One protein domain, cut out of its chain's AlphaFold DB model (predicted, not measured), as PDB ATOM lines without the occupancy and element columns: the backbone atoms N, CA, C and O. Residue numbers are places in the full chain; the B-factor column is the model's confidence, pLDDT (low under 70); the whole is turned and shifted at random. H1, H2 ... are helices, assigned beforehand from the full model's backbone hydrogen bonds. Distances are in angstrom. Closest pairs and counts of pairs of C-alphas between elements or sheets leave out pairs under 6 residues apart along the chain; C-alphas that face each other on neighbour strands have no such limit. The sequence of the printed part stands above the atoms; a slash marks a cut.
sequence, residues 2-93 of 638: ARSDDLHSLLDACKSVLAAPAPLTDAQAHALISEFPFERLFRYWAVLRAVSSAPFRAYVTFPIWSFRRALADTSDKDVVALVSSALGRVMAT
ATOM      1  N   ALA A   2      97.494 193.181 110.463       45.19
ATOM      2  CA  ALA A   2      98.225 194.405 110.810       45.19
ATOM      3  C   ALA A   2      99.667 193.965 111.104       45.19
ATOM      4  O   ALA A   2      99.852 192.902 111.710       45.19
ATOM      5  N   ARG A   3     100.651 194.637 110.509       58.75
ATOM      6  CA  ARG A   3     102.014 194.107 110.361       58.75
ATOM      7  C   ARG A   3     102.776 194.292 111.673       58.75
ATOM      8  O   ARG A   3     102.532 195.249 112.393       58.75
ATOM      9  N   SER A   4     103.719 193.394 111.966       68.19
ATOM     10  CA  SER A   4     104.730 193.580 113.029       68.19
ATOM     11  C   SER A   4     105.381 194.973 112.973       68.19
ATOM     12  O   SER A   4     105.766 195.529 114.000       68.19
ATOM     13  N   ASP A   5     105.444 195.541 111.770       77.75
ATOM     14  CA  ASP A   5     105.933 196.881 111.463       77.75
ATOM     15  C   ASP A   5     105.174 197.978 112.237       77.75
ATOM     16  O   ASP A   5     105.805 198.892 112.756       77.75
ATOM     17  N   ASP A   6     103.854 197.846 112.431       79.94
ATOM     18  CA  ASP A   6     103.028 198.874 113.088       79.94
ATOM     19  C   ASP A   6     103.369 199.028 114.582       79.94
ATOM     20  O   ASP A   6     103.314 200.130 115.131       79.94
ATOM     21  N   LEU A   7     103.735 197.927 115.254       80.56
ATOM     22  CA  LEU A   7     104.143 197.958 116.661       80.56
ATOM     23  C   LEU A   7     105.535 198.574 116.814       80.56
ATOM     24  O   LEU A   7     105.738 199.387 117.708       80.56
ATOM     25  N   HIS A   8     106.482 198.221 115.943       86.56
ATOM     26  CA  HIS A   8     107.830 198.789 115.996       86.56
ATOM     27  C   HIS A   8     107.801 200.299 115.736       86.56
ATOM     28  O   HIS A   8     108.379 201.050 116.516       86.56
ATOM     29  N   SER A   9     107.036 200.751 114.734       89.12
ATOM     30  CA  SER A   9     106.831 202.179 114.471       89.12
ATOM     31  C   SER A   9     106.215 202.909 115.664       89.12
ATOM     32  O   SER A   9     106.683 203.984 116.027       89.12
ATOM     33  N   LEU A  10     105.218 202.310 116.328       86.25
ATOM     34  CA  LEU A  10     104.640 202.882 117.545       86.25
ATOM     35  C   LEU A  10     105.682 203.000 118.668       86.25
ATOM     36  O   LEU A  10     105.762 204.036 119.324       86.25
ATOM     37  N   LEU A  11     106.486 201.958 118.899       89.62
ATOM     38  CA  LEU A  11     107.497 201.971 119.959       89.62
ATOM     39  C   LEU A  11     108.599 202.990 119.692       89.62
ATOM     40  O   LEU A  11     109.035 203.664 120.624       89.62
ATOM     41  N   ASP A  12     109.025 203.142 118.444       93.31
ATOM     42  CA  ASP A  12     110.025 204.139 118.074       93.31
ATOM     43  C   ASP A  12     109.469 205.564 118.193       93.31
ATOM     44  O   ASP A  12     110.154 206.446 118.717       93.31
ATOM     45  N   ALA A  13     108.195 205.776 117.847       91.38
ATOM     46  CA  ALA A  13     107.512 207.041 118.098       91.38
ATOM     47  C   ALA A  13     107.399 207.343 119.608       91.38
ATOM     48  O   ALA A  13     107.711 208.452 120.046       91.38
ATOM     49  N   CYS A  14     107.051 206.353 120.440       90.88
ATOM     50  CA  CYS A  14     107.033 206.504 121.898       90.88
ATOM     51  C   CYS A  14     108.421 206.842 122.470       90.88
ATOM     52  O   CYS A  14     108.532 207.735 123.312       90.88
ATOM     53  N   LYS A  15     109.489 206.179 122.002       95.19
ATOM     54  CA  LYS A  15     110.872 206.505 122.399       95.19
ATOM     55  C   LYS A  15     111.248 207.928 121.993       95.19
ATOM     56  O   LYS A  15     111.865 208.630 122.789       95.19
ATOM     57  N   SER A  16     110.846 208.370 120.800       95.62
ATOM     58  CA  SER A  16     111.078 209.739 120.324       95.62
ATOM     59  C   SER A  16     110.419 210.784 121.235       95.62
ATOM     60  O   SER A  16     111.071 211.737 121.660       95.62
ATOM     61  N   VAL A  17     109.163 210.558 121.637       93.06
ATOM     62  CA  VAL A  17     108.431 211.428 122.578       93.06
ATOM     63  C   VAL A  17     109.086 211.470 123.962       93.06
ATOM     64  O   VAL A  17     109.124 212.518 124.610       93.06
ATOM     65  N   LEU A  18     109.621 210.342 124.432       94.62
ATOM     66  CA  LEU A  18     110.324 210.272 125.714       94.62
ATOM     67  C   LEU A  18     111.728 210.895 125.668       94.62
ATOM     68  O   LEU A  18     112.186 211.425 126.682       94.62
ATOM     69  N   ALA A  19     112.384 210.883 124.507       96.06
ATOM     70  CA  ALA A  19     113.673 211.534 124.287       96.06
ATOM     71  C   ALA A  19     113.562 213.064 124.132       96.06
ATOM     72  O   ALA A  19     114.544 213.771 124.352       96.06
ATOM     73  N   ALA A  20     112.385 213.587 123.771       95.44
ATOM     74  CA  ALA A  20     112.145 215.026 123.698       95.44
ATOM     75  C   ALA A  20     112.238 215.695 125.093       95.44
ATOM     76  O   ALA A  20     111.835 215.085 126.093       95.44
ATOM     77  N   PRO A  21     112.743 216.943 125.182       93.06
ATOM     78  CA  PRO A  21     112.802 217.684 126.442       93.06
ATOM     79  C   PRO A  21     111.390 217.983 126.965       93.06
ATOM     80  O   PRO A  21     110.475 218.247 126.187       93.06
ATOM     81  N   ALA A  22     111.208 217.939 128.286       89.19
ATOM     82  CA  ALA A  22     109.957 218.339 128.926       89.19
ATOM     83  C   ALA A  22     109.920 219.871 129.138       89.19
ATOM     84  O   ALA A  22     110.952 220.433 129.509       89.19
ATOM     85  N   PRO A  23     108.761 220.543 128.966       89.88
ATOM     86  CA  PRO A  23     107.468 219.989 128.546       89.88
ATOM     87  C   PRO A  23     107.396 219.696 127.035       89.88
ATOM     88  O   PRO A  23     108.019 220.377 126.224       89.88
ATOM     89  N   LEU A  24     106.607 218.681 126.661       92.44
ATOM     90  CA  LEU A  24     106.356 218.333 125.258       92.44
ATOM     91  C   LEU A  24     105.528 219.439 124.582       92.44
ATOM     92  O   LEU A  24     104.566 219.935 125.166       92.44
ATOM     93  N   THR A  25     105.869 219.801 123.346       94.12
ATOM     94  CA  THR A  25     105.100 220.796 122.579       94.12
ATOM     95  C   THR A  25     103.830 220.187 121.972       94.12
ATOM     96  O   THR A  25     103.818 219.015 121.587       94.12
ATOM     97  N   ASP A  26     102.776 220.990 121.789       92.00
ATOM     98  CA  ASP A  26     101.544 220.521 121.133       92.00
ATOM     99  C   ASP A  26     101.775 220.058 119.690       92.00
ATOM    100  O   ASP A  26     101.088 219.153 119.224       92.00
ATOM    101  N   ALA A  27     102.769 220.608 118.984       92.62
ATOM    102  CA  ALA A  27     103.134 220.148 117.644       92.62
ATOM    103  C   ALA A  27     103.659 218.700 117.658       92.62
ATOM    104  O   ALA A  27     103.295 217.899 116.799       92.62
ATOM    105  N   GLN A  28     104.478 218.348 118.656       92.06
ATOM    106  CA  GLN A  28     104.980 216.981 118.840       92.06
ATOM    107  C   GLN A  28     103.862 216.025 119.270       92.06
ATOM    108  O   GLN A  28     103.781 214.910 118.755       92.06
ATOM    109  N   ALA A  29     102.970 216.466 120.163       90.25
ATOM    110  CA  ALA A  29     101.784 215.695 120.532       90.25
ATOM    111  C   ALA A  29     100.877 215.453 119.314       90.25
ATOM    112  O   ALA A  29     100.493 214.317 119.046       90.25
ATOM    113  N   HIS A  30     100.593 216.496 118.529       91.56
ATOM    114  CA  HIS A  30      99.781 216.409 117.318       91.56
ATOM    115  C   HIS A  30     100.397 215.469 116.281       91.56
ATOM    116  O   HIS A  30      99.672 214.673 115.691       91.56
ATOM    117  N   ALA A  31     101.718 215.519 116.074       91.50
ATOM    118  CA  ALA A  31     102.412 214.607 115.167       91.50
ATOM    119  C   ALA A  31     102.139 213.142 115.546       91.50
ATOM    120  O   ALA A  31     101.623 212.391 114.717       91.50
ATOM    121  N   LEU A  32     102.346 212.778 116.818       87.88
ATOM    122  CA  LEU A  32     102.068 211.427 117.308       87.88
ATOM    123  C   LEU A  32     100.589 211.041 117.147       87.88
ATOM    124  O   LEU A  32     100.282 209.949 116.676       87.88
ATOM    125  N   ILE A  33      99.669 211.934 117.521       86.94
ATOM    126  CA  ILE A  33      98.219 211.681 117.464       86.94
ATOM    127  C   ILE A  33      97.740 211.530 116.014       86.94
ATOM    128  O   ILE A  33      96.854 210.725 115.733       86.94
ATOM    129  N   SER A  34      98.315 212.293 115.084       87.81
ATOM    130  CA  SER A  34      97.968 212.230 113.664       87.81
ATOM    131  C   SER A  34      98.449 210.934 113.006       87.81
ATOM    132  O   SER A  34      97.730 210.360 112.187       87.81
ATOM    133  N   GLU A  35      99.624 210.442 113.404       88.81
ATOM    134  CA  GLU A  35     100.198 209.185 112.918       88.81
ATOM    135  C   GLU A  35      99.484 207.970 113.535       88.81
ATOM    136  O   GLU A  35      99.144 207.002 112.846       88.81
ATOM    137  N   PHE A  36      99.156 208.062 114.824       85.38
ATOM    138  CA  PHE A  36      98.465 207.035 115.592       85.38
ATOM    139  C   PHE A  36      97.200 207.620 116.242       85.38
ATOM    140  O   PHE A  36      97.227 207.994 117.416       85.38
ATOM    141  N   PRO A  37      96.057 207.684 115.526       79.88
ATOM    142  CA  PRO A  37      94.825 208.238 116.084       79.88
ATOM    143  C   PRO A  37      94.428 207.519 117.373       79.88
ATOM    144  O   PRO A  37      94.562 206.299 117.477       79.88
ATOM    145  N   PHE A  38      93.896 208.266 118.344       67.44
ATOM    146  CA  PHE A  38      93.582 207.754 119.682       67.44
ATOM    147  C   PHE A  38      92.703 206.512 119.676       67.44
ATOM    148  O   PHE A  38      92.928 205.616 120.477       67.44
ATOM    149  N   GLU A  39      91.749 206.396 118.753       67.75
ATOM    150  CA  GLU A  39      90.981 205.160 118.621       67.75
ATOM    151  C   GLU A  39      91.867 203.957 118.298       67.75
ATOM    152  O   GLU A  39      91.604 202.873 118.795       67.75
ATOM    153  N   ARG A  40      92.924 204.107 117.492       70.94
ATOM    154  CA  ARG A  40      93.889 203.029 117.234       70.94
ATOM    155  C   ARG A  40      94.760 202.767 118.454       70.94
ATOM    156  O   ARG A  40      94.894 201.605 118.821       70.94
ATOM    157  N   LEU A  41      95.270 203.809 119.115       65.94
ATOM    158  CA  LEU A  41      96.055 203.676 120.350       65.94
ATOM    159  C   LEU A  41      95.255 202.975 121.455       65.94
ATOM    160  O   LEU A  41      95.714 201.995 122.031       65.94
ATOM    161  N   PHE A  42      94.013 203.395 121.684       64.62
ATOM    162  CA  PHE A  42      93.121 202.786 122.660       64.62
ATOM    163  C   PHE A  42      92.512 201.458 122.193       64.62
ATOM    164  O   PHE A  42      92.177 200.625 123.028       64.62
ATOM    165  N   ARG A  43      92.409 201.179 120.887       62.12
ATOM    166  CA  ARG A  43      92.087 199.825 120.397       62.12
ATOM    167  C   ARG A  43      93.251 198.869 120.632       62.12
ATOM    168  O   ARG A  43      92.995 197.756 121.082       62.12
ATOM    169  N   TYR A  44      94.499 199.292 120.416       60.34
ATOM    170  CA  TYR A  44      95.684 198.524 120.827       60.34
ATOM    171  C   TYR A  44      95.665 198.223 122.328       60.34
ATOM    172  O   TYR A  44      96.064 197.149 122.767       60.34
ATOM    173  N   TRP A  45      95.083 199.135 123.091       58.41
ATOM    174  CA  TRP A  45      94.942 199.065 124.532       58.41
ATOM    175  C   TRP A  45      93.769 198.194 125.025       58.41
ATOM    176  O   TRP A  45      93.938 197.382 125.927       58.41
ATOM    177  N   ALA A  46      92.590 198.271 124.399       53.53
ATOM    178  CA  ALA A  46      91.420 197.443 124.719       53.53
ATOM    179  C   ALA A  46      91.640 195.961 124.360       53.53
ATOM    180  O   ALA A  46      91.100 195.055 124.997       53.53
ATOM    181  N   VAL A  47      92.484 195.707 123.357       52.69
ATOM    182  CA  VAL A  47      92.924 194.373 122.934       52.69
ATOM    183  C   VAL A  47      93.701 193.630 124.035       52.69
ATOM    184  O   VAL A  47      93.598 192.403 124.109       52.69
ATOM    185  N   LEU A  48      94.398 194.343 124.930       51.12
ATOM    186  CA  LEU A  48      95.106 193.758 126.080       51.12
ATOM    187  C   LEU A  48      94.155 193.165 127.143       51.12
ATOM    188  O   LEU A  48      94.606 192.420 128.009       51.12
ATOM    189  N   ARG A  49      92.840 193.448 127.090       51.34
ATOM    190  CA  ARG A  49      91.901 193.190 128.201       51.34
ATOM    191  C   ARG A  49      90.776 192.175 127.937       51.34
ATOM    192  O   ARG A  49      89.770 192.184 128.640       51.34
ATOM    193  N   ALA A  50      90.876 191.253 126.981       47.94
ATOM    194  CA  ALA A  50      89.769 190.307 126.757       47.94
ATOM    195  C   ALA A  50      89.738 189.108 127.743       47.94
ATOM    196  O   ALA A  50      89.940 187.962 127.333       47.94
ATOM    197  N   VAL A  51      89.378 189.379 129.009       41.19
ATOM    198  CA  VAL A  51      88.592 188.485 129.884       41.19
ATOM    199  C   VAL A  51      87.202 189.114 130.080       41.19
ATOM    200  O   VAL A  51      87.037 190.104 130.780       41.19
ATOM    201  N   SER A  52      86.211 188.528 129.399       43.84
ATOM    202  CA  SER A  52      84.805 188.360 129.811       43.84
ATOM    203  C   SER A  52      84.096 189.474 130.621       43.84
ATOM    204  O   SER A  52      83.631 189.220 131.731       43.84
ATOM    205  N   SER A  53      83.844 190.655 130.050       43.88
ATOM    206  CA  SER A  53      82.699 191.469 130.497       43.88
ATOM    207  C   SER A  53      81.772 191.807 129.324       43.88
ATOM    208  O   SER A  53      82.196 192.219 128.244       43.88
ATOM    209  N   ALA A  54      80.476 191.545 129.519       46.28
ATOM    210  CA  ALA A  54      79.434 191.600 128.496       46.28
ATOM    211  C   ALA A  54      79.128 192.988 127.878       46.28
ATOM    212  O   ALA A  54      78.703 192.992 126.720       46.28
ATOM    213  N   PRO A  55      79.350 194.154 128.528       48.78
ATOM    214  CA  PRO A  55      78.923 195.422 127.930       48.78
ATOM    215  C   PRO A  55      79.842 195.924 126.802       48.78
ATOM    216  O   PRO A  55      79.421 196.756 126.005       48.78
ATOM    217  N   PHE A  56      81.061 195.389 126.643       45.19
ATOM    218  CA  PHE A  56      82.003 195.878 125.622       45.19
ATOM    219  C   PHE A  56      81.719 195.355 124.198       45.19
ATOM    220  O   PHE A  56      82.316 195.813 123.225       45.19
ATOM    221  N   ARG A  57      80.796 194.393 124.043       45.91
ATOM    222  CA  ARG A  57      80.505 193.760 122.742       45.91
ATOM    223  C   ARG A  57      79.716 194.644 121.770       45.91
ATOM    224  O   ARG A  57      79.709 194.336 120.583       45.91
ATOM    225  N   ALA A  58      79.082 195.721 122.233       45.19
ATOM    226  CA  ALA A  58      78.210 196.541 121.389       45.19
ATOM    227  C   ALA A  58      78.941 197.623 120.564       45.19
ATOM    228  O   ALA A  58      78.339 198.172 119.648       45.19
ATOM    229  N   TYR A  59      80.222 197.912 120.838       43.12
ATOM    230  CA  TYR A  59      80.909 199.078 120.259       43.12
ATOM    231  C   TYR A  59      82.036 198.787 119.256       43.12
ATOM    232  O   TYR A  59      82.643 199.733 118.760       43.12
ATOM    233  N   VAL A  60      82.336 197.526 118.903       40.28
ATOM    234  CA  VAL A  60      83.453 197.258 117.973       40.28
ATOM    235  C   VAL A  60      83.170 196.147 116.959       40.28
ATOM    236  O   VAL A  60      83.256 194.960 117.264       40.28
ATOM    237  N   THR A  61      82.932 196.543 115.707       37.22
ATOM    238  CA  THR A  61      82.784 195.664 114.533       37.22
ATOM    239  C   THR A  61      83.969 195.837 113.565       37.22
ATOM    240  O   THR A  61      83.779 196.261 112.440       37.22
ATOM    241  N   PHE A  62      85.214 195.555 113.974       37.06
ATOM    242  CA  PHE A  62      86.407 195.485 113.084       37.06
ATOM    243  C   PHE A  62      87.471 194.520 113.692       37.06
ATOM    244  O   PHE A  62      87.346 194.154 114.864       37.06
ATOM    245  N   PRO A  63      88.486 194.016 112.947       43.56
ATOM    246  CA  PRO A  63      89.160 192.742 113.223       43.56
ATOM    247  C   PRO A  63      90.224 192.846 114.333       43.56
ATOM    248  O   PRO A  63      91.423 192.951 114.086       43.56
ATOM    249  N   ILE A  64      89.753 192.747 115.575       42.75
ATOM    250  CA  ILE A  64      90.495 192.751 116.852       42.75
ATOM    251  C   ILE A  64      91.389 191.503 117.061       42.75
ATOM    252  O   ILE A  64      92.348 191.532 117.832       42.75
ATOM    253  N   TRP A  65      91.117 190.393 116.370       42.97
ATOM    254  CA  TRP A  65      91.689 189.079 116.711       42.97
ATOM    255  C   TRP A  65      93.190 188.907 116.426       42.97
ATOM    256  O   TRP A  65      93.866 188.214 117.181       42.97
ATOM    257  N   SER A  66      93.739 189.538 115.383       41.12
ATOM    258  CA  SER A  66      95.163 189.368 115.027       41.12
ATOM    259  C   SER A  66      96.128 190.122 115.949       41.12
ATOM    260  O   SER A  66      97.261 189.685 116.117       41.12
ATOM    261  N   PHE A  67      95.689 191.224 116.562       42.31
ATOM    262  CA  PHE A  67      96.542 192.065 117.411       42.31
ATOM    263  C   PHE A  67      96.542 191.609 118.878       42.31
ATOM    264  O   PHE A  67      97.549 191.728 119.571       42.31
ATOM    265  N   ARG A  68      95.444 190.970 119.314       45.00
ATOM    266  CA  ARG A  68      95.343 190.267 120.605       45.00
ATOM    267  C   ARG A  68      96.452 189.247 120.783       45.00
ATOM    268  O   ARG A  68      96.977 189.125 121.874       45.00
ATOM    269  N   ARG A  69      96.824 188.544 119.713       43.91
ATOM    270  CA  ARG A  69      97.887 187.537 119.758       43.91
ATOM    271  C   ARG A  69      99.271 188.168 119.931       43.91
ATOM    272  O   ARG A  69     100.043 187.661 120.718       43.91
ATOM    273  N   ALA A  70      99.541 189.306 119.289       43.88
ATOM    274  CA  ALA A  70     100.840 189.978 119.374       43.88
ATOM    275  C   ALA A  70     101.094 190.654 120.735       43.88
ATOM    276  O   ALA A  70     102.213 190.601 121.224       43.88
ATOM    277  N   LEU A  71     100.072 191.258 121.357       46.50
ATOM    278  CA  LEU A  71     100.210 191.929 122.660       46.50
ATOM    279  C   LEU A  71      99.931 191.021 123.873       46.50
ATOM    280  O   LEU A  71     100.435 191.284 124.960       46.50
ATOM    281  N   ALA A  72      99.143 189.953 123.710       48.69
ATOM    282  CA  ALA A  72      99.008 188.932 124.751       48.69
ATOM    283  C   ALA A  72     100.222 187.988 124.799       48.69
ATOM    284  O   ALA A  72     100.526 187.491 125.878       48.69
ATOM    285  N   ASP A  73     100.931 187.780 123.677       51.50
ATOM    286  CA  ASP A  73     102.195 187.027 123.664       51.50
ATOM    287  C   ASP A  73     103.387 187.864 124.153       51.50
ATOM    288  O   ASP A  73     104.368 187.280 124.606       51.50
ATOM    289  N   THR A  74     103.348 189.207 124.102       52.16
ATOM    290  CA  THR A  74     104.527 189.982 124.513       52.16
ATOM    291  C   THR A  74     104.781 189.938 126.007       52.16
ATOM    292  O   THR A  74     105.946 189.964 126.363       52.16
ATOM    293  N   SER A  75     103.786 189.832 126.901       57.72
ATOM    294  CA  SER A  75     103.984 189.812 128.377       57.72
ATOM    295  C   SER A  75     104.940 190.891 128.938       57.72
ATOM    296  O   SER A  75     105.324 190.856 130.108       57.72
ATOM    297  N   ASP A  76     105.313 191.859 128.101       80.75
ATOM    298  CA  ASP A  76     106.497 192.674 128.282       80.75
ATOM    299  C   ASP A  76     106.056 193.928 129.013       80.75
ATOM    300  O   ASP A  76     105.470 194.863 128.450       80.75
ATOM    301  N   LYS A  77     106.265 193.881 130.326       83.44
ATOM    302  CA  LYS A  77     105.938 194.967 131.242       83.44
ATOM    303  C   LYS A  77     106.639 196.262 130.824       83.44
ATOM    304  O   LYS A  77     106.060 197.332 131.022       83.44
ATOM    305  N   ASP A  78     107.801 196.172 130.178       87.31
ATOM    306  CA  ASP A  78     108.606 197.326 129.786       87.31
ATOM    307  C   ASP A  78     107.988 198.042 128.587       87.31
ATOM    308  O   ASP A  78     107.893 199.271 128.570       87.31
ATOM    309  N   VAL A  79     107.459 197.286 127.619       86.19
ATOM    310  CA  VAL A  79     106.724 197.848 126.477       86.19
ATOM    311  C   VAL A  79     105.492 198.622 126.947       86.19
ATOM    312  O   VAL A  79     105.249 199.746 126.500       86.19
ATOM    313  N   VAL A  80     104.723 198.059 127.883       84.62
ATOM    314  CA  VAL A  80     103.534 198.737 128.422       84.62
ATOM    315  C   VAL A  80     103.926 199.975 129.226       84.62
ATOM    316  O   VAL A  80     103.282 201.015 129.076       84.62
ATOM    317  N   ALA A  81     104.980 199.907 130.038       88.50
ATOM    318  CA  ALA A  81     105.477 201.052 130.797       88.50
ATOM    319  C   ALA A  81     105.963 202.190 129.880       88.50
ATOM    320  O   ALA A  81     105.631 203.356 130.117       88.50
ATOM    321  N   LEU A  82     106.672 201.857 128.795       90.19
ATOM    322  CA  LEU A  82     107.149 202.804 127.785       90.19
ATOM    323  C   LEU A  82     105.982 203.532 127.106       90.19
ATOM    324  O   LEU A  82     105.946 204.763 127.083       90.19
ATOM    325  N   VAL A  83     105.006 202.776 126.592       87.06
ATOM    326  CA  VAL A  83     103.824 203.342 125.924       87.06
ATOM    327  C   VAL A  83     103.013 204.194 126.903       87.06
ATOM    328  O   VAL A  83     102.598 205.298 126.557       87.06
ATOM    329  N   SER A  84     102.841 203.736 128.145       88.69
ATOM    330  CA  SER A  84     102.116 204.484 129.184       88.69
ATOM    331  C   SER A  84     102.801 205.806 129.519       88.69
ATOM    332  O   SER A  84     102.134 206.831 129.640       88.69
ATOM    333  N   SER A  85     104.130 205.810 129.611       90.88
ATOM    334  CA  SER A  85     104.915 207.018 129.882       90.88
ATOM    335  C   SER A  85     104.839 208.018 128.726       90.88
ATOM    336  O   SER A  85     104.651 209.214 128.952       90.88
ATOM    337  N   ALA A  86     104.932 207.537 127.480       89.25
ATOM    338  CA  ALA A  86     104.800 208.381 126.294       89.25
ATOM    339  C   ALA A  86     103.395 209.001 126.204       89.25
ATOM    340  O   ALA A  86     103.269 210.214 126.032       89.25
ATOM    341  N   LEU A  87     102.344 208.197 126.406       88.88
ATOM    342  CA  LEU A  87     100.966 208.686 126.480       88.88
ATOM    343  C   LEU A  87     100.778 209.683 127.624       88.88
ATOM    344  O   LEU A  87     100.117 210.698 127.436       88.88
ATOM    345  N   GLY A  88     101.396 209.446 128.782       90.38
ATOM    346  CA  GLY A  88     101.370 210.373 129.909       90.38
ATOM    347  C   GLY A  88     101.867 211.772 129.536       90.38
ATOM    348  O   GLY A  88     101.204 212.752 129.865       90.38
ATOM    349  N   ARG A  89     102.980 211.865 128.789       92.19
ATOM    350  CA  ARG A  89     103.515 213.147 128.292       92.19
ATOM    351  C   ARG A  89     102.617 213.801 127.250       92.19
ATOM    352  O   ARG A  89     102.424 215.009 127.297       92.19
ATOM    353  N   VAL A  90     102.068 213.014 126.329       90.38
ATOM    354  CA  VAL A  90     101.164 213.512 125.278       90.38
ATOM    355  C   VAL A  90      99.889 214.077 125.892       90.38
ATOM    356  O   VAL A  90      99.452 215.159 125.526       90.38
ATOM    357  N   MET A  91      99.310 213.378 126.866       89.81
ATOM    358  CA  MET A  91      98.083 213.811 127.534       89.81
ATOM    359  C   MET A  91      98.293 214.983 128.502       89.81
ATOM    360  O   MET A  91      97.322 215.619 128.902       89.81
ATOM    361  N   ALA A  92      99.543 215.281 128.869       89.62
ATOM    362  CA  ALA A  92      99.893 216.455 129.663       89.62
ATOM    363  C   ALA A  92      99.944 217.758 128.840       89.62
ATOM    364  O   ALA A  92      99.983 218.830 129.442       89.62
ATOM    365  N   THR A  93      99.948 217.696 127.501       92.69
ATOM    366  CA  THR A  93      99.884 218.903 126.656       92.69
ATOM    367  C   THR A  93      98.458 219.456 126.576       92.69
ATOM    368  O   THR A  93      97.501 218.760 126.923       92.69
TER     369      THR A  93
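Overview. This is residues 2 to 93 of the 638 residues of an uncharacterized protein of Tetrabaena socialis (UniProt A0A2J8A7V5). What shape is it? H1 and H6 cross near H2; H3 leads on to H5, with H4 at the far tip. What is printed? The 92 residues with six named helices, all helix, are compact, radius of gyration of the C-alphas 14.1 A, spanning 41 by 25 by 21 A.

Arrangement. What touches? H1, residues 4 to 19, touches H6, residues 77 to 91, at a steep tilt of 58 degrees, C-alphas 14 and 86 closest at 5.3 A. H3, residues 38 to 49, touches H5, residues 65 to 74, C-alphas 47 and 68 closest at 5.3 A. And the others? H2, residues 26 to 35, and H4, residues 54 to 58, touch no helix. Every O i to N i+4 pair is within hydrogen-bond range in H1, H2 and H6.

Along the chain. Where does H1 begin? C-alpha 4 is at (104.730, 193.580, 113.029). Where does H6 end? C-alpha 91 is at (98.083, 213.811, 127.534).

Size, cuts and confidence. Any cut? The printed part has none. Where is confidence low? pLDDT is under 70 in 40 residues, among them 41 to 75.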